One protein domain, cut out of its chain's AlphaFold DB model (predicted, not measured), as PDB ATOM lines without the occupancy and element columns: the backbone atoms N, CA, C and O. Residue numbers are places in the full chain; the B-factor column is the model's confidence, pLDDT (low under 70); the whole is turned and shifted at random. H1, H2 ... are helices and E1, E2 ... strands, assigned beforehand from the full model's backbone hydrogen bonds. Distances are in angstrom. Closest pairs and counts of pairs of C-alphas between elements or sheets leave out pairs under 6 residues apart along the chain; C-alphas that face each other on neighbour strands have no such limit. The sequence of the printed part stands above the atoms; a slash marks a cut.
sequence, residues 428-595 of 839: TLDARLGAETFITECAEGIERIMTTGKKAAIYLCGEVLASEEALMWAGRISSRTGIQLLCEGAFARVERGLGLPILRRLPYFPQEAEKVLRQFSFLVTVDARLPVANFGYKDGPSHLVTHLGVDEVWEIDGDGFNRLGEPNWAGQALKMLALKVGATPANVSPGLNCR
ATOM      1  N   THR A 428      45.305 -24.470  32.454       52.00
ATOM      2  CA  THR A 428      45.537 -23.014  32.628       52.00
ATOM      3  C   THR A 428      44.606 -22.153  31.768       52.00
ATOM      4  O   THR A 428      44.152 -21.097  32.211       52.00
ATOM      5  N   LEU A 429      44.273 -22.613  30.556       46.22
ATOM      6  CA  LEU A 429      43.309 -21.946  29.677       46.22
ATOM      7  C   LEU A 429      41.882 -22.060  30.234       46.22
ATOM      8  O   LEU A 429      41.207 -21.043  30.375       46.22
ATOM      9  N   ASP A 430      41.464 -23.257  30.648       49.56
ATOM     10  CA  ASP A 430      40.151 -23.490  31.265       49.56
ATOM     11  C   ASP A 430      39.980 -22.709  32.578       49.56
ATOM     12  O   ASP A 430      38.906 -22.172  32.848       49.56
ATOM     13  N   ALA A 431      41.047 -22.562  33.373       59.56
ATOM     14  CA  ALA A 431      41.039 -21.700  34.553       59.56
ATOM     15  C   ALA A 431      40.860 -20.210  34.198       59.56
ATOM     16  O   ALA A 431      40.138 -19.509  34.911       59.56
ATOM     17  N   ARG A 432      41.453 -19.727  33.092       60.66
ATOM     18  CA  ARG A 432      41.219 -18.365  32.572       60.66
ATOM     19  C   ARG A 432      39.791 -18.184  32.057       60.66
ATOM     20  O   ARG A 432      39.146 -17.224  32.468       60.66
ATOM     21  N   LEU A 433      39.265 -19.100  31.235       60.59
ATOM     22  CA  LEU A 433      37.881 -19.006  30.744       60.59
ATOM     23  C   LEU A 433      36.868 -19.089  31.894       60.59
ATOM     24  O   LEU A 433      35.941 -18.281  31.953       60.59
ATOM     25  N   GLY A 434      37.055 -20.015  32.839       74.12
ATOM     26  CA  GLY A 434      36.201 -20.140  34.022       74.12
ATOM     27  C   GLY A 434      36.209 -18.878  34.887       74.12
ATOM     28  O   GLY A 434      35.158 -18.440  35.353       74.12
ATOM     29  N   ALA A 435      37.372 -18.240  35.041       74.69
ATOM     30  CA  ALA A 435      37.489 -16.971  35.747       74.69
ATOM     31  C   ALA A 435      36.860 -15.789  34.989       74.69
ATOM     32  O   ALA A 435      36.168 -14.983  35.608       74.69
ATOM     33  N   GLU A 436      37.044 -15.678  33.668       79.88
ATOM     34  CA  GLU A 436      36.379 -14.632  32.880       79.88
ATOM     35  C   GLU A 436      34.855 -14.816  32.897       79.88
ATOM     36  O   GLU A 436      34.115 -13.840  33.026       79.88
ATOM     37  N   THR A 437      34.378 -16.063  32.849       85.56
ATOM     38  CA  THR A 437      32.953 -16.405  32.971       85.56
ATOM     39  C   THR A 437      32.417 -15.965  34.330       85.56
ATOM     40  O   THR A 437      31.468 -15.188  34.384       85.56
ATOM     41  N   PHE A 438      33.090 -16.332  35.427       87.50
ATOM     42  CA  PHE A 438      32.722 -15.910  36.783       87.50
ATOM     43  C   PHE A 438      32.698 -14.379  36.946       87.50
ATOM     44  O   PHE A 438      31.785 -13.835  37.563       87.50
ATOM     45  N   ILE A 439      33.671 -13.660  36.375       90.38
ATOM     46  CA  ILE A 439      33.703 -12.188  36.399       90.38
ATOM     47  C   ILE A 439      32.601 -11.578  35.517       90.38
ATOM     48  O   ILE A 439      32.070 -10.521  35.857       90.38
ATOM     49  N   THR A 440      32.208 -12.248  34.431       91.50
ATOM     50  CA  THR A 440      31.083 -11.838  33.576       91.50
ATOM     51  C   THR A 440      29.750 -12.022  34.306       91.50
ATOM     52  O   THR A 440      29.007 -11.053  34.428       91.50
ATOM     53  N   GLU A 441      29.490 -13.190  34.907       92.75
ATOM     54  CA  GLU A 441      28.293 -13.406  35.737       92.75
ATOM     55  C   GLU A 441      28.233 -12.440  36.938       92.75
ATOM     56  O   GLU A 441      27.156 -11.983  37.323       92.75
ATOM     57  N   CYS A 442      29.384 -12.103  37.531       93.19
ATOM     58  CA  CYS A 442      29.474 -11.123  38.616       93.19
ATOM     59  C   CYS A 442      29.111  -9.707  38.131       93.19
ATOM     60  O   CYS A 442      28.361  -8.997  38.805       93.19
ATOM     61  N   ALA A 443      29.574  -9.306  36.939       94.50
ATOM     62  CA  ALA A 443      29.200  -8.040  36.306       94.50
ATOM     63  C   ALA A 443      27.690  -7.971  36.020       94.50
ATOM     64  O   ALA A 443      27.036  -6.999  36.398       94.50
ATOM     65  N   GLU A 444      27.123  -9.029  35.433       94.38
ATOM     66  CA  GLU A 444      25.680  -9.175  35.205       94.38
ATOM     67  C   GLU A 444      24.891  -9.155  36.522       94.38
ATOM     68  O   GLU A 444      23.825  -8.546  36.600       94.38
ATOM     69  N   GLY A 445      25.423  -9.766  37.584       93.00
ATOM     70  CA  GLY A 445      24.876  -9.701  38.938       93.00
ATOM     71  C   GLY A 445      24.827  -8.278  39.497       93.00
ATOM     72  O   GLY A 445      23.800  -7.882  40.050       93.00
ATOM     73  N   ILE A 446      25.885  -7.487  39.287       92.62
ATOM     74  CA  ILE A 446      25.934  -6.071  39.677       92.62
ATOM     75  C   ILE A 446      24.936  -5.237  38.864       92.62
ATOM     76  O   ILE A 446      24.195  -4.446  39.447       92.62
ATOM     77  N   GLU A 447      24.859  -5.393  37.541       91.69
ATOM     78  CA  GLU A 447      23.881  -4.631  36.750       91.69
ATOM     79  C   GLU A 447      22.436  -5.027  37.109       91.69
ATOM     80  O   GLU A 447      21.589  -4.157  37.324       91.69
ATOM     81  N   ARG A 448      22.173  -6.325  37.304       93.00
ATOM     82  CA  ARG A 448      20.881  -6.862  37.752       93.00
ATOM     83  C   ARG A 448      20.464  -6.342  39.125       93.00
ATOM     84  O   ARG A 448      19.327  -5.904  39.263       93.00
ATOM     85  N   ILE A 449      21.330  -6.362  40.144       90.88
ATOM     86  CA  ILE A 449      20.938  -5.870  41.477       90.88
ATOM     87  C   ILE A 449      20.652  -4.361  41.443       90.88
ATOM     88  O   ILE A 449      19.668  -3.923  42.041       90.88
ATOM     89  N   MET A 450      21.416  -3.583  40.665       86.56
ATOM     90  CA  MET A 450      21.201  -2.138  40.539       86.56
ATOM     91  C   MET A 450      19.855  -1.773  39.887       86.56
ATOM     92  O   MET A 450      19.288  -0.746  40.260       86.56
ATOM     93  N   THR A 451      19.279  -2.595  38.992       89.81
ATOM     94  CA  THR A 451      17.919  -2.331  38.462       89.81
ATOM     95  C   THR A 451      16.807  -2.578  39.487       89.81
ATOM     96  O   THR A 451      15.735  -1.990  39.368       89.81
ATOM     97  N   THR A 452      17.054  -3.376  40.534       88.88
ATOM     98  CA  THR A 452      16.066  -3.630  41.605       88.88
ATOM     99  C   THR A 452      15.981  -2.517  42.656       88.88
ATOM    100  O   THR A 452      15.120  -2.566  43.531       88.88
ATOM    101  N   GLY A 453      16.901  -1.545  42.635       82.25
ATOM    102  CA  GLY A 453      17.024  -0.513  43.672       82.25
ATOM    103  C   GLY A 453      17.610  -1.001  45.010       82.25
ATOM    104  O   GLY A 453      17.853  -0.183  45.901       82.25
ATOM    105  N   LYS A 454      17.885  -2.305  45.163       88.81
ATOM    106  CA  LYS A 454      18.686  -2.842  46.273       88.81
ATOM    107  C   LYS A 454      20.128  -2.327  46.180       88.81
ATOM    108  O   LYS A 454      20.658  -2.113  45.091       88.81
ATOM    109  N   LYS A 455      20.791  -2.148  47.326       91.50
ATOM    110  CA  LYS A 455      22.200  -1.721  47.368       91.50
ATOM    111  C   LYS A 455      23.144  -2.919  47.267       91.50
ATOM    112  O   LYS A 455      22.865  -3.991  47.806       91.50
ATOM    113  N   ALA A 456      24.311  -2.670  46.686       94.56
ATOM    114  CA  ALA A 456      25.435  -3.595  46.635       94.56
ATOM    115  C   ALA A 456      26.713  -2.955  47.208       94.56
ATOM    116  O   ALA A 456      26.824  -1.723  47.265       94.56
ATOM    117  N   ALA A 457      27.693  -3.783  47.575       95.88
ATOM    118  CA  ALA A 457      29.024  -3.345  47.996       95.88
ATOM    119  C   ALA A 457      30.149  -4.218  47.411       95.88
ATOM    120  O   ALA A 457      29.972  -5.417  47.201       95.88
ATOM    121  N   ILE A 458      31.322  -3.611  47.217       96.50
ATOM    122  CA  ILE A 458      32.605  -4.311  47.088       96.50
ATOM    123  C   ILE A 458      33.362  -4.126  48.408       96.50
ATOM    124  O   ILE A 458      33.482  -3.001  48.890       96.50
ATOM    125  N   TYR A 459      33.861  -5.213  48.993       95.81
ATOM    126  CA  TYR A 459      34.649  -5.231  50.225       95.81
ATOM    127  C   TYR A 459      36.092  -5.647  49.917       95.81
ATOM    128  O   TYR A 459      36.339  -6.771  49.478       95.81
ATOM    129  N   LEU A 460      37.021  -4.712  50.111       95.00
ATOM    130  CA  LEU A 460      38.429  -4.814  49.726       95.00
ATOM    131  C   LEU A 460      39.332  -5.106  50.938       95.00
ATOM    132  O   LEU A 460      39.167  -4.501  52.002       95.00
ATOM    133  N   CYS A 461      40.332  -5.967  50.758       90.38
ATOM    134  CA  CYS A 461      41.459  -6.147  51.680       90.38
ATOM    135  C   CYS A 461      42.742  -6.455  50.875       90.38
ATOM    136  O   CYS A 461      42.782  -6.185  49.677       90.38
ATOM    137  N   GLY A 462      43.794  -6.958  51.526       85.06
ATOM    138  CA  GLY A 462      44.990  -7.484  50.857       85.06
ATOM    139  C   GLY A 462      45.727  -6.503  49.929       85.06
ATOM    140  O   GLY A 462      45.751  -5.291  50.161       85.06
ATOM    141  N   GLU A 463      46.350  -7.027  48.871       80.75
ATOM    142  CA  GLU A 463      47.211  -6.258  47.954       80.75
ATOM    143  C   GLU A 463      46.425  -5.263  47.083       80.75
ATOM    144  O   GLU A 463      46.994  -4.271  46.621       80.75
ATOM    145  N   VAL A 464      45.112  -5.454  46.886       88.12
ATOM    146  CA  VAL A 464      44.294  -4.478  46.133       88.12
ATOM    147  C   VAL A 464      44.098  -3.159  46.882       88.12
ATOM    148  O   VAL A 464      43.789  -2.155  46.245       88.12
ATOM    149  N   LEU A 465      44.331  -3.124  48.200       92.94
ATOM    150  CA  LEU A 465      44.424  -1.877  48.968       92.94
ATOM    151  C   LEU A 465      45.796  -1.195  48.835       92.94
ATOM    152  O   LEU A 465      45.874   0.032  48.882       92.94
ATOM    153  N   ALA A 466      46.865  -1.964  48.616       90.25
ATOM    154  CA  ALA A 466      48.234  -1.474  48.429       90.25
ATOM    155  C   ALA A 466      48.571  -1.115  46.961       90.25
ATOM    156  O   ALA A 466      49.733  -0.880  46.623       90.25
ATOM    157  N   SER A 467      47.570  -1.089  46.074       89.56
ATOM    158  CA  SER A 467      47.734  -0.862  44.636       89.56
ATOM    159  C   SER A 467      46.813   0.250  44.136       89.56
ATOM    160  O   SER A 467      45.607   0.057  43.990       89.56
ATOM    161  N   GLU A 468      47.397   1.399  43.786       92.12
ATOM    162  CA  GLU A 468      46.664   2.517  43.179       92.12
ATOM    163  C   GLU A 468      45.899   2.097  41.914       92.12
ATOM    164  O   GLU A 468      44.755   2.505  41.739       92.12
ATOM    165  N   GLU A 469      46.465   1.238  41.051       91.38
ATOM    166  CA  GLU A 469      45.751   0.767  39.851       91.38
ATOM    167  C   GLU A 469      44.483  -0.019  40.230       91.38
ATOM    168  O   GLU A 469      43.409   0.252  39.689       91.38
ATOM    169  N   ALA A 470      44.578  -0.950  41.188       92.31
ATOM    170  CA  ALA A 470      43.440  -1.752  41.639       92.31
ATOM    171  C   ALA A 470      42.354  -0.886  42.305       92.31
ATOM    172  O   ALA A 470      41.170  -1.019  41.976       92.31
ATOM    173  N   LEU A 471      42.753   0.063  43.159       95.06
ATOM    174  CA  LEU A 471      41.851   1.061  43.738       95.06
ATOM    175  C   LEU A 471      41.170   1.904  42.651       95.06
ATOM    176  O   LEU A 471      39.954   2.084  42.678       95.06
ATOM    177  N   MET A 472      41.912   2.368  41.646       95.12
ATOM    178  CA  MET A 472      41.356   3.131  40.527       95.12
ATOM    179  C   MET A 472      40.347   2.311  39.705       95.12
ATOM    180  O   MET A 472      39.349   2.870  39.246       95.12
ATOM    181  N   TRP A 473      40.532   0.996  39.549       96.06
ATOM    182  CA  TRP A 473      39.518   0.119  38.945       96.06
ATOM    183  C   TRP A 473      38.270  -0.036  39.826       96.06
ATOM    184  O   TRP A 473      37.157   0.125  39.320       96.06
ATOM    185  N   ALA A 474      38.423  -0.237  41.139       96.56
ATOM    186  CA  ALA A 474      37.296  -0.278  42.078       96.56
ATOM    187  C   ALA A 474      36.495   1.044  42.091       96.56
ATOM    188  O   ALA A 474      35.263   1.035  42.004       96.56
ATOM    189  N   GLY A 475      37.186   2.190  42.104       96.44
ATOM    190  CA  GLY A 475      36.588   3.525  42.012       96.44
ATOM    191  C   GLY A 475      35.825   3.760  40.705       96.44
ATOM    192  O   GLY A 475      34.752   4.371  40.713       96.44
ATOM    193  N   ARG A 476      36.319   3.218  39.581       96.00
ATOM    194  CA  ARG A 476      35.610   3.259  38.292       96.00
ATOM    195  C   ARG A 476      34.321   2.444  38.323       96.00
ATOM    196  O   ARG A 476      33.280   2.976  37.937       96.00
ATOM    197  N   ILE A 477      34.359   1.205  38.829       96.38
ATOM    198  CA  ILE A 477      33.160   0.363  38.990       96.38
ATOM    199  C   ILE A 477      32.119   1.093  39.849       96.38
ATOM    200  O   ILE A 477      30.982   1.273  39.414       96.38
ATOM    201  N   SER A 478      32.524   1.585  41.024       96.62
ATOM    202  CA  SER A 478      31.661   2.328  41.952       96.62
ATOM    203  C   SER A 478      31.018   3.561  41.309       96.62
ATOM    204  O   SER A 478      29.804   3.746  41.401       96.62
ATOM    205  N   SER A 479      31.791   4.349  40.557       95.69
ATOM    206  CA  SER A 479      31.281   5.517  39.826       95.69
ATOM    207  C   SER A 479      30.277   5.143  38.725       95.69
ATOM    208  O   SER A 479      29.262   5.815  38.559       95.69
ATOM    209  N   ARG A 480      30.534   4.066  37.969       94.50
ATOM    210  CA  ARG A 480      29.703   3.631  36.831       94.50
ATOM    211  C   ARG A 480      28.393   2.971  37.262       94.50
ATOM    212  O   ARG A 480      27.353   3.226  36.644       94.50
ATOM    213  N   THR A 481      28.430   2.116  38.282       93.31
ATOM    214  CA  THR A 481      27.265   1.328  38.717       93.31
ATOM    215  C   THR A 481      26.534   2.004  39.874       93.31
ATOM    216  O   THR A 481      25.320   2.167  39.812       93.31
ATOM    217  N   GLY A 482      27.260   2.530  40.864       92.44
ATOM    218  CA  GLY A 482      26.722   2.992  42.149       92.44
ATOM    219  C   GLY A 482      26.968   2.018  43.309       92.44
ATOM    220  O   GLY A 482      26.485   2.264  44.415       92.44
ATOM    221  N   ILE A 483      27.715   0.929  43.081       94.56
ATOM    222  CA  ILE A 483      28.141   0.001  44.138       94.56
ATOM    223  C   ILE A 483      29.044   0.719  45.158       94.56
ATOM    224  O   ILE A 483      29.905   1.513  44.773       94.56
ATOM    225  N   GLN A 484      28.855   0.480  46.459       95.81
ATOM    226  CA  GLN A 484      29.675   1.130  47.496       95.81
ATOM    227  C   GLN A 484      31.021   0.422  47.683       95.81
ATOM    228  O   GLN A 484      31.103  -0.797  47.537       95.81
ATOM    229  N   LEU A 485      32.063   1.174  48.051       97.00
ATOM    230  CA  LEU A 485      33.380   0.627  48.380       97.00
ATOM    231  C   LEU A 485      33.580   0.573  49.897       97.00
ATOM    232  O   LEU A 485      33.581   1.599  50.581       97.00
ATOM    233  N   LEU A 486      33.763  -0.640  50.406       96.31
ATOM    234  CA  LEU A 486      34.099  -0.948  51.790       96.31
ATOM    235  C   LEU A 486      35.531  -1.502  51.864       96.31
ATOM    236  O   LEU A 486      36.009  -2.109  50.906       96.31
ATOM    237  N   CYS A 487      36.196  -1.370  53.011       94.88
ATOM    238  CA  CYS A 487      37.460  -2.066  53.284       94.88
ATOM    239  C   CYS A 487      37.515  -2.644  54.708       94.88
ATOM    240  O   CYS A 487      36.735  -2.231  55.575       94.88
ATOM    241  N   GLU A 488      38.420  -3.596  54.954       90.31
ATOM    242  CA  GLU A 488      38.593  -4.206  56.285       90.31
ATOM    243  C   GLU A 488      38.957  -3.168  57.362       90.31
ATOM    244  O   GLU A 488      39.563  -2.128  57.096       90.31
ATOM    245  N   GLY A 489      38.548  -3.440  58.606       85.88
ATOM    246  CA  GLY A 489      38.824  -2.573  59.754       85.88
ATOM    247  C   GLY A 489      40.301  -2.550  60.167       85.88
ATOM    248  O   GLY A 489      40.762  -1.538  60.696       85.88
ATOM    249  N   ALA A 490      41.037  -3.628  59.895       88.56
ATOM    250  CA  ALA A 490      42.460  -3.799  60.165       88.56
ATOM    251  C   ALA A 490      43.150  -4.285  58.882       88.56
ATOM    252  O   ALA A 490      42.723  -5.271  58.289       88.56
ATOM    253  N   PHE A 491      44.189  -3.584  58.432       92.56
ATOM    254  CA  PHE A 491      44.790  -3.794  57.112       92.56
ATOM    255  C   PHE A 491      46.315  -3.698  57.150       92.56
ATOM    256  O   PHE A 491      46.891  -2.932  57.928       92.56
ATOM    257  N   ALA A 492      46.970  -4.455  56.266       92.75
ATOM    258  CA  ALA A 492      48.418  -4.416  56.107       92.75
ATOM    259  C   ALA A 492      48.884  -3.014  55.690       92.75
ATOM    260  O   ALA A 492      49.703  -2.408  56.383       92.75
ATOM    261  N   ARG A 493      48.311  -2.507  54.588       93.88
ATOM    262  CA  ARG A 493      48.635  -1.245  53.913       93.88
ATOM    263  C   ARG A 493      47.447  -0.790  53.048       93.88
ATOM    264  O   ARG A 493      46.788  -1.633  52.446       93.88
ATOM    265  N   VAL A 494      47.199   0.518  52.957       95.56
ATOM    266  CA  VAL A 494      46.254   1.140  52.004       95.56
ATOM    267  C   VAL A 494      46.877   2.391  51.397       95.56
ATOM    268  O   VAL A 494      47.394   3.218  52.145       95.56
ATOM    269  N   GLU A 495      46.782   2.576  50.081       95.81
ATOM    270  CA  GLU A 495      47.075   3.871  49.446       95.81
ATOM    271  C   GLU A 495      45.839   4.781  49.496       95.81
ATOM    272  O   GLU A 495      44.728   4.362  49.165       95.81
ATOM    273  N   ARG A 496      45.999   6.021  49.972       93.19
ATOM    274  CA  ARG A 496      44.889   6.948  50.259       93.19
ATOM    275  C   ARG A 496      45.252   8.397  49.934       93.19
ATOM    276  O   ARG A 496      46.415   8.739  49.754       93.19
ATOM    277  N   GLY A 497      44.233   9.254  49.898       92.06
ATOM    278  CA  GLY A 497      44.356  10.683  49.609       92.06
ATOM    279  C   GLY A 497      43.764  11.059  48.253       92.06
ATOM    280  O   GLY A 497      42.927  10.349  47.695       92.06
ATOM    281  N   LEU A 498      44.179  12.213  47.742       89.75
ATOM    282  CA  LEU A 498      43.657  12.815  46.515       89.75
ATOM    283  C   LEU A 498      43.937  11.972  45.266       89.75
ATOM    284  O   LEU A 498      44.948  11.286  45.165       89.75
ATOM    285  N   GLY A 499      43.023  12.033  44.300       88.81
ATOM    286  CA  GLY A 499      43.032  11.219  43.083       88.81
ATOM    287  C   GLY A 499      42.500   9.796  43.278       88.81
ATOM    288  O   GLY A 499      41.957   9.232  42.330       88.81
ATOM    289  N   LEU A 500      42.580   9.242  44.492       93.31
ATOM    290  CA  LEU A 500      42.159   7.880  44.835       93.31
ATOM    291  C   LEU A 500      40.684   7.811  45.302       93.31
ATOM    292  O   LEU A 500      40.085   8.838  45.648       93.31
ATOM    293  N   PRO A 501      40.046   6.621  45.267       94.62
ATOM    294  CA  PRO A 501      38.670   6.446  45.727       94.62
ATOM    295  C   PRO A 501      38.525   6.582  47.249       94.62
ATOM    296  O   PRO A 501      39.374   6.151  48.029       94.62
ATOM    297  N   ILE A 502      37.384   7.112  47.676       93.19
ATOM    298  CA  ILE A 502      36.996   7.230  49.080       93.19
ATOM    299  C   ILE A 502      36.458   5.871  49.553       93.19
ATOM    300  O   ILE A 502      35.357   5.456  49.187       93.19
ATOM    301  N   LEU A 503      37.246   5.171  50.370       94.50
ATOM    302  CA  LEU A 503      36.884   3.874  50.950       94.50
ATOM    303  C   LEU A 503      36.216   4.035  52.321       94.50
ATOM    304  O   LEU A 503      36.709   4.762  53.189       94.50
ATOM    305  N   ARG A 504      35.136   3.286  52.562       93.88
ATOM    306  CA  ARG A 504      34.494   3.198  53.879       93.88
ATOM    307  C   ARG A 504      35.060   2.022  54.681       93.88
ATOM    308  O   ARG A 504      34.707   0.870  54.431       93.88
ATOM    309  N   ARG A 505      35.886   2.311  55.687       92.62
ATOM    310  CA  ARG A 505      36.373   1.318  56.660       92.62
ATOM    311  C   ARG A 505      35.192   0.666  57.383       92.62
ATOM    312  O   ARG A 505      34.291   1.364  57.855       92.62
ATOM    313  N   LEU A 506      35.176  -0.664  57.463       92.56
ATOM    314  CA  LEU A 506      34.171  -1.379  58.244       92.56
ATOM    315  C   LEU A 506      34.382  -1.072  59.745       92.56
ATOM    316  O   LEU A 506      35.513  -1.191  60.222       92.56
ATOM    317  N   PRO A 507      33.340  -0.669  60.502       91.31
ATOM    318  CA  PRO A 507      33.481  -0.345  61.919       91.31
ATOM    319  C   PRO A 507      34.041  -1.496  62.765       91.31
ATOM    320  O   PRO A 507      33.694  -2.655  62.571       91.31
ATOM    321  N   TYR A 508      34.853  -1.151  63.765       88.44
ATOM    322  CA  TYR A 508      35.467  -2.107  64.695       88.44
ATOM    323  C   TYR A 508      34.443  -2.871  65.559       88.44
ATOM    324  O   TYR A 508      34.571  -4.080  65.751       88.44
ATOM    325  N   PHE A 509      33.411  -2.178  66.057       89.12
ATOM    326  CA  PHE A 509      32.381  -2.768  66.917       89.12
ATOM    327  C   PHE A 509      31.357  -3.571  66.090       89.12
ATOM    328  O   PHE A 509      30.752  -2.987  65.179       89.12
ATOM    329  N   PRO A 510      31.073  -4.849  66.421       88.81
ATOM    330  CA  PRO A 510      30.213  -5.717  65.609       88.81
ATOM    331  C   PRO A 510      28.831  -5.131  65.292       88.81
ATOM    332  O   PRO A 510      28.391  -5.187  64.148       88.81
ATOM    333  N   GLN A 511      28.169  -4.479  66.255       87.88
ATOM    334  CA  GLN A 511      26.820  -3.932  66.056       87.88
ATOM    335  C   GLN A 511      26.802  -2.711  65.126       87.88
ATOM    336  O   GLN A 511      25.776  -2.414  64.519       87.88
ATOM    337  N   GLU A 512      27.918  -1.987  65.005       90.19
ATOM    338  CA  GLU A 512      28.049  -0.890  64.041       90.19
ATOM    339  C   GLU A 512      28.413  -1.432  62.653       90.19
ATOM    340  O   GLU A 512      27.856  -0.979  61.653       90.19
ATOM    341  N   ALA A 513      29.262  -2.465  62.583       91.50
ATOM    342  CA  ALA A 513      29.544  -3.195  61.347       91.50
ATOM    343  C   ALA A 513      28.275  -3.840  60.763       91.50
ATOM    344  O   ALA A 513      28.019  -3.719  59.567       91.50
ATOM    345  N   GLU A 514      27.417  -4.427  61.602       90.00
ATOM    346  CA  GLU A 514      26.102  -4.921  61.194       90.00
ATOM    347  C   GLU A 514      25.214  -3.820  60.602       90.00
ATOM    348  O   GLU A 514      24.595  -4.044  59.568       90.00
ATOM    349  N   LYS A 515      25.151  -2.617  61.195       90.88
ATOM    350  CA  LYS A 515      24.373  -1.491  60.632       90.88
ATOM    351  C   LYS A 515      24.905  -1.013  59.276       90.88
ATOM    352  O   LYS A 515      24.155  -0.403  58.511       90.88
ATOM    353  N   VAL A 516      26.179  -1.263  58.967       92.44
ATOM    354  CA  VAL A 516      26.742  -1.047  57.627       92.44
ATOM    355  C   VAL A 516      26.343  -2.192  56.696       92.44
ATOM    356  O   VAL A 516      25.775  -1.933  55.640       92.44
ATOM    357  N   LEU A 517      26.571  -3.445  57.094       92.38
ATOM    358  CA  LEU A 517      26.371  -4.621  56.240       92.38
ATOM    359  C   LEU A 517      24.890  -4.935  55.954       92.38
ATOM    360  O   LEU A 517      24.567  -5.297  54.828       92.38
ATOM    361  N   ARG A 518      23.973  -4.682  56.905       91.50
ATOM    362  CA  ARG A 518      22.500  -4.824  56.763       91.50
ATOM    363  C   ARG A 518      21.896  -3.990  55.625       91.50
ATOM    364  O   ARG A 518      20.712  -4.121  55.335       91.50
ATOM    365  N   GLN A 519      22.671  -3.092  55.020       91.38
ATOM    366  CA  GLN A 519      22.226  -2.242  53.919       91.38
ATOM    367  C   GLN A 519      22.321  -2.924  52.552       91.38
ATOM    368  O   GLN A 519      21.706  -2.422  51.615       91.38
ATOM    369  N   PHE A 520      23.106  -3.998  52.422       93.00
ATOM    370  CA  PHE A 520      23.489  -4.575  51.134       93.00
ATOM    371  C   PHE A 520      22.869  -5.956  50.922       93.00
ATOM    372  O   PHE A 520      22.952  -6.827  51.782       93.00
ATOM    373  N   SER A 521      22.297  -6.155  49.736       90.88
ATOM    374  CA  SER A 521      21.757  -7.441  49.275       90.88
ATOM    375  C   SER A 521      22.748  -8.239  48.427       90.88
ATOM    376  O   SER A 521      22.552  -9.427  48.205       90.88
ATOM    377  N   PHE A 522      23.803  -7.589  47.939       93.19
ATOM    378  CA  PHE A 522      24.798  -8.179  47.051       93.19
ATOM    379  C   PHE A 522      26.187  -7.716  47.491       93.19
ATOM    380  O   PHE A 522      26.428  -6.509  47.618       93.19
ATOM    381  N   LEU A 523      27.091  -8.661  47.743       94.06
ATOM    382  CA  LEU A 523      28.441  -8.386  48.233       94.06
ATOM    383  C   LEU A 523      29.487  -9.075  47.356       94.06
ATOM    384  O   LEU A 523      29.461 -10.292  47.198       94.06
ATOM    385  N   VAL A 524      30.449  -8.304  46.853       94.25
ATOM    386  CA  VAL A 524      31.677  -8.839  46.250       94.25
ATOM    387  C   VAL A 524      32.813  -8.663  47.252       94.25
ATOM    388  O   VAL A 524      33.093  -7.529  47.635       94.25
ATOM    389  N   THR A 525      33.486  -9.730  47.675       92.56
ATOM    390  CA  THR A 525      34.775  -9.593  48.373       92.56
ATOM    391  C   THR A 525      35.917  -9.680  47.367       92.56
ATOM    392  O   THR A 525      35.844 -10.450  46.408       92.56
ATOM    393  N   VAL A 526      36.964  -8.874  47.556       91.50
ATOM    394  CA  VAL A 526      38.166  -8.891  46.710       91.50
ATOM    395  C   VAL A 526      39.403  -8.894  47.593       91.50
ATOM    396  O   VAL A 526      39.590  -7.979  48.397       91.50
ATOM    397  N   ASP A 527      40.210  -9.946  47.448       84.56
ATOM    398  CA  ASP A 527      41.375 -10.257  48.289       84.56
ATOM    399  C   ASP A 527      41.056 -10.200  49.800       84.56
ATOM    400  O   ASP A 527      41.857  -9.782  50.635       84.56
ATOM    401  N   ALA A 528      39.814 -10.564  50.144       85.94
ATOM    402  CA  ALA A 528      39.213 -10.343  51.451       85.94
ATOM    403  C   ALA A 528      38.313 -11.510  51.870       85.94
ATOM    404  O   ALA A 528      37.472 -11.990  51.103       85.94
ATOM    405  N   ARG A 529      38.456 -11.925  53.131       82.50
ATOM    406  CA  ARG A 529      37.599 -12.933  53.771       82.50
ATOM    407  C   ARG A 529      36.266 -12.302  54.175       82.50
ATOM    408  O   ARG A 529      36.190 -11.092  54.384       82.50
ATOM    409  N   LEU A 530      35.218 -13.113  54.327       86.12
ATOM    410  CA  LEU A 530      33.925 -12.627  54.820       86.12
ATOM    411  C   LEU A 530      34.081 -11.953  56.204       86.12
ATOM    412  O   LEU A 530      34.679 -12.566  57.091       86.12
ATOM    413  N   PRO A 531      33.531 -10.741  56.418       87.94
ATOM    414  CA  PRO A 531      33.591 -10.032  57.694       87.94
ATOM    415  C   PRO A 531      33.201 -10.869  58.924       87.94
ATOM    416  O   PRO A 531      32.104 -11.431  59.005       87.94
ATOM    417  N   VAL A 532      34.102 -10.880  59.908       88.00
ATOM    418  CA  VAL A 532      33.983 -11.553  61.210       88.00
ATOM    419  C   VAL A 532      33.952 -10.505  62.326       88.00
ATOM    420  O   VAL A 532      34.552  -9.438  62.202       88.00
ATOM    421  N   ALA A 533      33.241 -10.789  63.416       87.50
ATOM    422  CA  ALA A 533      33.225  -9.939  64.603       87.50
ATOM    423  C   ALA A 533      34.590  -9.949  65.321       87.50
ATOM    424  O   ALA A 533      35.085 -11.011  65.691       87.50
ATOM    425  N   ASN A 534      35.171  -8.769  65.576       83.06
ATOM    426  CA  ASN A 534      36.462  -8.644  66.276       83.06
ATOM    427  C   ASN A 534      36.422  -9.172  67.723       83.06
ATOM    428  O   ASN A 534      37.429  -9.653  68.233       83.06
ATOM    429  N   PHE A 535      35.258  -9.085  68.374       82.00
ATOM    430  CA  PHE A 535      35.007  -9.578  69.727       82.00
ATOM    431  C   PHE A 535      33.668 -10.313  69.781       82.00
ATOM    432  O   PHE A 535      32.703  -9.916  69.123       82.00
ATOM    433  N   GLY A 536      33.602 -11.366  70.596       82.94
ATOM    434  CA  GLY A 536      32.360 -12.077  70.885       82.94
ATOM    435  C   GLY A 536      31.491 -11.282  71.858       82.94
ATOM    436  O   GLY A 536      31.868 -11.083  73.008       82.94
ATOM    437  N   TYR A 537      30.316 -10.855  71.403       84.88
ATOM    438  CA  TYR A 537      29.286 -10.254  72.249       84.88
ATOM    439  C   TYR A 537      28.220 -11.306  72.560       84.88
ATOM    440  O   TYR A 537      27.911 -12.142  71.709       84.88
ATOM    441  N   LYS A 538      27.637 -11.266  73.765       81.88
ATOM    442  CA  LYS A 538      26.599 -12.228  74.157       81.88
ATOM    443  C   LYS A 538      25.433 -12.189  73.161       81.88
ATOM    444  O   LYS A 538      24.930 -11.113  72.846       81.88
ATOM    445  N   ASP A 539      25.029 -13.368  72.692       82.00
ATOM    446  CA  ASP A 539      23.957 -13.587  71.714       82.00
ATOM    447  C   ASP A 539      24.205 -12.915  70.331       82.00
ATOM    448  O   ASP A 539      23.291 -12.816  69.512       82.00
ATOM    449  N   GLY A 540      25.439 -12.460  70.055       81.44
ATOM    450  CA  GLY A 540      25.861 -11.826  68.798       81.44
ATOM    451  C   GLY A 540      26.554 -12.777  67.802       81.44
ATOM    452  O   GLY A 540      27.029 -13.846  68.191       81.44
ATOM    453  N   PRO A 541      26.636 -12.407  66.509       83.62
ATOM    454  CA  PRO A 541      27.148 -13.279  65.449       83.62
ATOM    455  C   PRO A 541      28.680 -13.274  65.316       83.62
ATOM    456  O   PRO A 541      29.308 -12.218  65.316       83.62
ATOM    457  N   SER A 542      29.276 -14.445  65.067       84.44
ATOM    458  CA  SER A 542      30.700 -14.553  64.698       84.44
ATOM    459  C   SER A 542      30.961 -14.111  63.252       84.44
ATOM    460  O   SER A 542      31.883 -13.344  62.997       84.44
ATOM    461  N   HIS A 543      30.137 -14.571  62.302       86.38
ATOM    462  CA  HIS A 543      30.221 -14.212  60.881       86.38
ATOM    463  C   HIS A 543      29.122 -13.206  60.543       86.38
ATOM    464  O   HIS A 543      27.938 -13.546  60.557       86.38
ATOM    465  N   LEU A 544      29.512 -11.968  60.233       85.94
ATOM    466  CA  LEU A 544      28.560 -10.870  60.081       85.94
ATOM    467  C   LEU A 544      27.692 -11.069  58.835       85.94
ATOM    468  O   LEU A 544      26.474 -11.039  58.930       85.94
ATOM    469  N   VAL A 545      28.291 -11.340  57.673       83.44
ATOM    470  CA  VAL A 545      27.548 -11.491  56.402       83.44
ATOM    471  C   VAL A 545      26.541 -12.646  56.460       83.44
ATOM    472  O   VAL A 545      25.386 -12.475  56.078       83.44
ATOM    473  N   THR A 546      26.951 -13.797  56.999       75.06
ATOM    474  CA  THR A 546      26.115 -15.005  57.102       75.06
ATOM    475  C   THR A 546      24.910 -14.809  58.024       75.06
ATOM    476  O   THR A 546      23.820 -15.271  57.706       75.06
ATOM    477  N   HIS A 547      25.075 -14.087  59.140       75.81
ATOM    478  CA  HIS A 547      23.977 -13.755  60.062       75.81
ATOM    479  C   HIS A 547      22.927 -12.826  59.443       75.81
ATOM    480  O   HIS A 547      21.757 -12.858  59.819       75.81
ATOM    481  N   LEU A 548      23.341 -11.976  58.503       81.31
ATOM    482  CA  LEU A 548      22.487 -10.935  57.939       81.31
ATOM    483  C   LEU A 548      21.668 -11.380  56.726       81.31
ATOM    484  O   LEU A 548      20.777 -10.638  56.322       81.31
ATOM    485  N   GLY A 549      21.940 -12.565  56.169       69.75
ATOM    486  CA  GLY A 549      21.181 -13.108  55.042       69.75
ATOM    487  C   GLY A 549      21.323 -12.283  53.760       69.75
ATOM    488  O   GLY A 549      20.327 -12.026  53.093       69.75
ATOM    489  N   VAL A 550      22.543 -11.843  53.432       82.00
ATOM    490  CA  VAL A 550      22.841 -11.169  52.155       82.00
ATOM    491  C   VAL A 550      22.498 -12.115  50.995       82.00
ATOM    492  O   VAL A 550      23.013 -13.231  50.959       82.00
ATOM    493  N   ASP A 551      21.628 -11.675  50.074       82.75
ATOM    494  CA  ASP A 551      21.012 -12.530  49.040       82.75
ATOM    495  C   ASP A 551      22.053 -13.246  48.152       82.75
ATOM    496  O   ASP A 551      21.905 -14.430  47.849       82.75
ATOM    497  N   GLU A 552      23.103 -12.526  47.736       89.00
ATOM    498  CA  GLU A 552      24.190 -13.044  46.893       89.00
ATOM    499  C   GLU A 552      25.570 -12.573  47.373       89.00
ATOM    500  O   GLU A 552      25.796 -11.379  47.604       89.00
ATOM    501  N   VAL A 553      26.521 -13.508  47.457       89.88
ATOM    502  CA  VAL A 553      27.915 -13.234  47.845       89.88
ATOM    503  C   VAL A 553      28.889 -13.837  46.829       89.88
ATOM    504  O   VAL A 553      28.776 -15.007  46.462       89.88
ATOM    505  N   TRP A 554      29.851 -13.025  46.384       90.69
ATOM    506  CA  TRP A 554      30.813 -13.339  45.325       90.69
ATOM    507  C   TRP A 554      32.247 -13.134  45.821       90.69
ATOM    508  O   TRP A 554      32.638 -12.013  46.137       90.69
ATOM    509  N   GLU A 555      33.050 -14.198  45.876       88.19
ATOM    510  CA  GLU A 555      34.377 -14.150  46.514       88.19
ATOM    511  C   GLU A 555      35.530 -14.178  45.494       88.19
ATOM    512  O   GLU A 555      35.895 -15.238  44.968       88.19
ATOM    513  N   ILE A 556      36.138 -13.017  45.221       85.31
ATOM    514  CA  ILE A 556      37.322 -12.843  44.359       85.31
ATOM    515  C   ILE A 556      38.588 -12.893  45.232       85.31
ATOM    516  O   ILE A 556      39.223 -11.888  45.539       85.31
ATOM    517  N   ASP A 557      38.922 -14.102  45.668       72.00
ATOM    518  CA  ASP A 557      40.110 -14.402  46.474       72.00
ATOM    519  C   ASP A 557      41.430 -14.290  45.675       72.00
ATOM    520  O   ASP A 557      41.501 -14.757  44.532       72.00
ATOM    521  N   GLY A 558      42.467 -13.704  46.289       56.12
ATOM    522  CA  GLY A 558      43.852 -13.675  45.797       56.12
ATOM    523  C   GLY A 558      44.764 -14.736  46.436       56.12
ATOM    524  O   GLY A 558      45.756 -15.133  45.824       56.12
ATOM    525  N   ASP A 559      44.401 -15.276  47.606       47.41
ATOM    526  CA  ASP A 559      45.123 -16.351  48.315       47.41
ATOM    527  C   ASP A 559      44.862 -17.751  47.691       47.41
ATOM    528  O   ASP A 559      45.510 -18.740  48.051       47.41
ATOM    529  N   GLY A 560      43.932 -17.843  46.726       41.00
ATOM    530  CA  GLY A 560      43.369 -19.060  46.109       41.00
ATOM    531  C   GLY A 560      44.284 -19.852  45.157       41.00
ATOM    532  O   GLY A 560      43.796 -20.466  44.197       41.00
ATOM    533  N   PHE A 561      45.588 -19.859  45.457       37.06
ATOM    534  CA  PHE A 561      46.733 -20.107  44.573       37.06
ATOM    535  C   PHE A 561      46.886 -19.075  43.449       37.06
ATOM    536  O   PHE A 561      45.921 -18.675  42.800       37.06
ATOM    537  N   ASN A 562      48.142 -18.754  43.125       43.03
ATOM    538  CA  ASN A 562      48.505 -18.068  41.887       43.03
ATOM    539  C   ASN A 562      48.367 -19.038  40.689       43.03
ATOM    540  O   ASN A 562      49.351 -19.454  40.082       43.03
ATOM    541  N   ARG A 563      47.130 -19.469  40.391       40.09
ATOM    542  CA  ARG A 563      46.800 -20.544  39.429       40.09
ATOM    543  C   ARG A 563      47.243 -20.269  37.988       40.09
ATOM    544  O   ARG A 563      47.208 -21.181  37.170       40.09
ATOM    545  N   LEU A 564      47.596 -19.022  37.683       41.06
ATOM    546  CA  LEU A 564      47.921 -18.524  36.344       41.06
ATOM    547  C   LEU A 564      49.302 -17.856  36.270       41.06
ATOM    548  O   LEU A 564      49.675 -17.366  35.208       41.06
ATOM    549  N   GLY A 565      50.038 -17.808  37.385       41.16
ATOM    550  CA  GLY A 565      51.363 -17.194  37.473       41.16
ATOM    551  C   GLY A 565      51.407 -15.660  37.460       41.16
ATOM    552  O   GLY A 565      52.479 -15.083  37.634       41.16
ATOM    553  N   GLU A 566      50.270 -14.986  37.288       46.09
ATOM    554  CA  GLU A 566      50.170 -13.531  37.144       46.09
ATOM    555  C   GLU A 566      50.214 -12.804  38.509       46.09
ATOM    556  O   GLU A 566      49.355 -13.047  39.362       46.09
ATOM    557  N   PRO A 567      51.168 -11.879  38.744       52.41
ATOM    558  CA  PRO A 567      51.195 -11.086  39.970       52.41
ATOM    559  C   PRO A 567      49.989 -10.134  40.038       52.41
ATOM    560  O   PRO A 567      49.649  -9.474  39.059       52.41
ATOM    561  N   ASN A 568      49.376 -10.018  41.223       65.38
ATOM    562  CA  ASN A 568      48.166  -9.216  41.478       65.38
ATOM    563  C   ASN A 568      46.924  -9.642  40.655       65.38
ATOM    564  O   ASN A 568      46.216  -8.815  40.069       65.38
ATOM    565  N   TRP A 569      46.613 -10.942  40.675       74.56
ATOM    566  CA  TRP A 569      45.369 -11.497  40.124       74.56
ATOM    567  C   TRP A 569      44.102 -10.740  40.564       74.56
ATOM    568  O   TRP A 569      43.233 -10.465  39.740       74.56
ATOM    569  N   ALA A 570      43.994 -10.352  41.838       81.31
ATOM    570  CA  ALA A 570      42.820  -9.650  42.358       81.31
ATOM    571  C   ALA A 570      42.636  -8.244  41.736       81.31
ATOM    572  O   ALA A 570      41.512  -7.849  41.413       81.31
ATOM    573  N   GLY A 571      43.728  -7.514  41.474       85.62
ATOM    574  CA  GLY A 571      43.703  -6.260  40.717       85.62
ATOM    575  C   GLY A 571      43.324  -6.458  39.245       85.62
ATOM    576  O   GLY A 571      42.522  -5.693  38.704       85.62
ATOM    577  N   GLN A 572      43.822  -7.522  38.609       83.38
ATOM    578  CA  GLN A 572      43.433  -7.901  37.245       83.38
ATOM    579  C   GLN A 572      41.952  -8.328  37.168       83.38
ATOM    580  O   GLN A 572      41.256  -7.989  36.210       83.38
ATOM    581  N   ALA A 573      41.419  -8.987  38.199       86.81
ATOM    582  CA  ALA A 573      40.000  -9.319  38.311       86.81
ATOM    583  C   ALA A 573      39.115  -8.067  38.469       86.81
ATOM    584  O   ALA A 573      38.095  -7.961  37.785       86.81
ATOM    585  N   LEU A 574      39.528  -7.078  39.276       92.00
ATOM    586  CA  LEU A 574      38.872  -5.761  39.343       92.00
ATOM    587  C   LEU A 574      38.882  -5.040  37.988       92.00
ATOM    588  O   LEU A 574      37.878  -4.451  37.595       92.00
ATOM    589  N   LYS A 575      39.989  -5.113  37.245       92.25
ATOM    590  CA  LYS A 575      40.122  -4.540  35.898       92.25
ATOM    591  C   LYS A 575      39.189  -5.210  34.889       92.25
ATOM    592  O   LYS A 575      38.474  -4.513  34.176       92.25
ATOM    593  N   MET A 576      39.125  -6.542  34.869       91.69
ATOM    594  CA  MET A 576      38.171  -7.281  34.032       91.69
ATOM    595  C   MET A 576      36.719  -6.948  34.402       91.69
ATOM    596  O   MET A 576      35.919  -6.659  33.513       91.69
ATOM    597  N   LEU A 577      36.389  -6.894  35.697       93.94
ATOM    598  CA  LEU A 577      35.061  -6.512  36.181       93.94
ATOM    599  C   LEU A 577      34.686  -5.084  35.747       93.94
ATOM    600  O   LEU A 577      33.581  -4.858  35.257       93.94
ATOM    601  N   ALA A 578      35.626  -4.138  35.849       94.94
ATOM    602  CA  ALA A 578      35.456  -2.761  35.390       94.94
ATOM    603  C   ALA A 578      35.196  -2.673  33.881       94.94
ATOM    604  O   ALA A 578      34.305  -1.935  33.463       94.94
ATOM    605  N   LEU A 579      35.914  -3.446  33.060       94.38
ATOM    606  CA  LEU A 579      35.667  -3.505  31.619       94.38
ATOM    607  C   LEU A 579      34.280  -4.089  31.302       94.38
ATOM    608  O   LEU A 579      33.567  -3.514  30.481       94.38
ATOM    609  N   LYS A 580      33.862  -5.164  31.986       94.75
ATOM    610  CA  LYS A 580      32.563  -5.829  31.764       94.75
ATOM    611  C   LYS A 580      31.367  -4.929  32.114       94.75
ATOM    612  O   LYS A 580      30.415  -4.899  31.346       94.75
ATOM    613  N   VAL A 581      31.435  -4.120  33.181       94.50
ATOM    614  CA  VAL A 581      30.394  -3.104  33.492       94.50
ATOM    615  C   VAL A 581      30.540  -1.791  32.693       94.50
ATOM    616  O   VAL A 581      29.811  -0.821  32.923       94.50
ATOM    617  N   GLY A 582      31.497  -1.710  31.762       92.75
ATOM    618  CA  GLY A 582      31.733  -0.528  30.928       92.75
ATOM    619  C   GLY A 582      32.292   0.686  31.681       92.75
ATOM    620  O   GLY A 582      31.950   1.819  31.343       92.75
ATOM    621  N   ALA A 583      33.123   0.470  32.704       93.19
ATOM    622  CA  ALA A 583      33.784   1.491  33.521       93.19
ATOM    623  C   ALA A 583      35.267   1.659  33.124       93.19
ATOM    624  O   ALA A 583      36.184   1.228  33.828       93.19
ATOM    625  N   THR A 584      35.515   2.263  31.963       92.12
ATOM    626  CA  THR A 584      36.858   2.393  31.376       92.12
ATOM    627  C   THR A 584      37.517   3.728  31.755       92.12
ATOM    628  O   THR A 584      36.821   4.684  32.099       92.12
ATOM    629  N   PRO A 585      38.853   3.875  31.645       88.19
ATOM    630  CA  PRO A 585      39.522   5.154  31.903       88.19
ATOM    631  C   PRO A 585      39.089   6.287  30.958       88.19
ATOM    632  O   PRO A 585      39.292   7.451  31.284       88.19
ATOM    633  N   ALA A 586      38.500   5.950  29.803       87.19
ATOM    634  CA  ALA A 586      38.030   6.908  28.806       87.19
ATOM    635  C   ALA A 586      36.626   7.467  29.101       87.19
ATOM    636  O   ALA A 586      36.279   8.520  28.574       87.19
ATOM    637  N   ASN A 587      35.815   6.784  29.922       88.00
ATOM    638  CA  ASN A 587      34.479   7.257  30.303       88.00
ATOM    639  C   ASN A 587      34.308   7.514  31.810       88.00
ATOM    640  O   ASN A 587      33.359   8.204  32.181       88.00
ATOM    641  N   VAL A 588      35.216   7.022  32.662       87.62
ATOM    642  CA  VAL A 588      35.229   7.261  34.111       87.62
ATOM    643  C   VAL A 588      36.661   7.467  34.626       87.62
ATOM    644  O   VAL A 588      37.524   6.585  34.556       87.62
ATOM    645  N   SER A 589      36.900   8.634  35.220       84.56
ATOM    646  CA  SER A 589      38.168   9.021  35.856       84.56
ATOM    647  C   SER A 589      37.914  10.101  36.923       84.56
ATOM    648  O   SER A 589      36.809  10.641  36.977       84.56
ATOM    649  N   PRO A 590      38.874  10.435  37.808       83.69
ATOM    650  CA  PRO A 590      38.703  11.534  38.758       83.69
ATOM    651  C   PRO A 590      38.317  12.838  38.038       83.69
ATOM    652  O   PRO A 590      39.027  13.301  37.150       83.69
ATOM    653  N   GLY A 591      37.158  13.404  38.393       81.94
ATOM    654  CA  GLY A 591      36.568  14.577  37.731       81.94
ATOM    655  C   GLY A 591      35.615  14.279  36.558       81.94
ATOM    656  O   GLY A 591      34.814  15.145  36.218       81.94
ATOM    657  N   LEU A 592      35.621  13.070  35.980       84.44
ATOM    658  CA  LEU A 592      34.768  12.675  34.848       84.44
ATOM    659  C   LEU A 592      33.817  11.533  35.231       84.44
ATOM    660  O   LEU A 592      34.250  10.416  35.514       84.44
ATOM    661  N   ASN A 593      32.506  11.804  35.210       84.81
ATOM    662  CA  ASN A 593      31.431  10.844  35.530       84.81
ATOM    663  C   ASN A 593      31.589  10.133  36.895       84.81
ATOM    664  O   ASN A 593      31.007   9.079  37.143       84.81
ATOM    665  N   CYS A 594      32.362  10.732  37.801       82.31
ATOM    666  CA  CYS A 594      32.931  10.084  38.980       82.31
ATOM    667  C   CYS A 594      32.019  10.027  40.217       82.31
ATOM    668  O   CYS A 594      32.447   9.530  41.251       82.31
ATOM    669  N   ARG A 595      30.801  10.589  40.155       86.50
ATOM    670  CA  ARG A 595      29.770  10.591  41.225       86.50
ATOM    671  C   ARG A 595      30.248  10.952  42.653       86.50
ATOM    672  O   ARG A 595      29.600  10.574  43.621       86.50
TER     673      ARG A 595
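This is residues 428 to 595 of the 839 residues of an uncharacterized protein of Chlamydomonas eustigma (UniProt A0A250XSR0). A small, twisted sheet of four parallel strands has H1 and H2 covering one face, and H5 packs on both of these helices. Away from these three, the short helices H3 and H4 pack on each other, and the link of residues 527 to 543 reaches up to 30 A from the mean of all C-alphas. The printed part has 168 residues, with five named helices and five named strands in the order H1 E1 H2 E2 E3 H3 E4 H4 E5 H5; the sheet's order is E2 E1 E4 E5. The class is mixed, helices and strands; the whole is compact, with a radius of gyration of the C-alphas of 15.6 A and spans of 48 by 38 by 34 A.

In the sheet, E1, residues 455 to 460, and E4, residues 520 to 526, are parallel inner strands, with N 459 and O 524 at 2.8 A, within hydrogen-bond range. Edge strand E2, residues 484 to 487, is parallel to E1, with N 486 and O 458 at 2.8 A. Edge strand E5, residues 552 to 556, is parallel to E4, with N 556 and O 525 at 2.8 A. H1, residues 428 to 451, and H2, residues 468 to 481, are on the same face, making two layers, helices over a sheet. H1 runs slantwise to the strands at a height over the sheet of 10.5 A; H2 runs along them at 9.2 A, over E2. E1, H2, E2 form a strand-helix-strand unit, two parallel neighbour strands with a helix between, and so do E4, H4, E5, with H4 at residues 544 to 548; both crossovers are right-handed. H5, residues 569 to 580, touches H2 at a shallow tilt of 30 degrees, the closest C-alphas, of Ala 470 and Gly 571, being 4.6 A apart. H5 touches H1 at a steep tilt of 52 degrees, closest at Ile 439 and Leu 577, C-alphas 5.8 A apart. H3, residues 510 to 517, touches H4, closest at C-alphas of Glu 514 and Leu 544, 6.5 A. H3, H4 and H5 only graze the sheet. In each helix every O i to N i+4 pair is within hydrogen-bond range.

H1 begins at C-alpha 428 (45.537, -23.014, 32.628) and is 35.0 A long; H2 is 19.9 A, H5 16.3 A, E1 16.7 A and E4 15.9 A. H5 ends at C-alpha 580 (32.563, -5.829, 31.764). E3, residues 494 to 496, pairs with no named strand.

The C-alphas farthest apart, of Lys 538 and Ala 586, are 50.5 A apart. The printed part has no cut. The links E3 to H3, E4 to H4 and E5 to H5 are long. The pLDDT is under 70 at residues 428 to 433, 549 and 558 to 568.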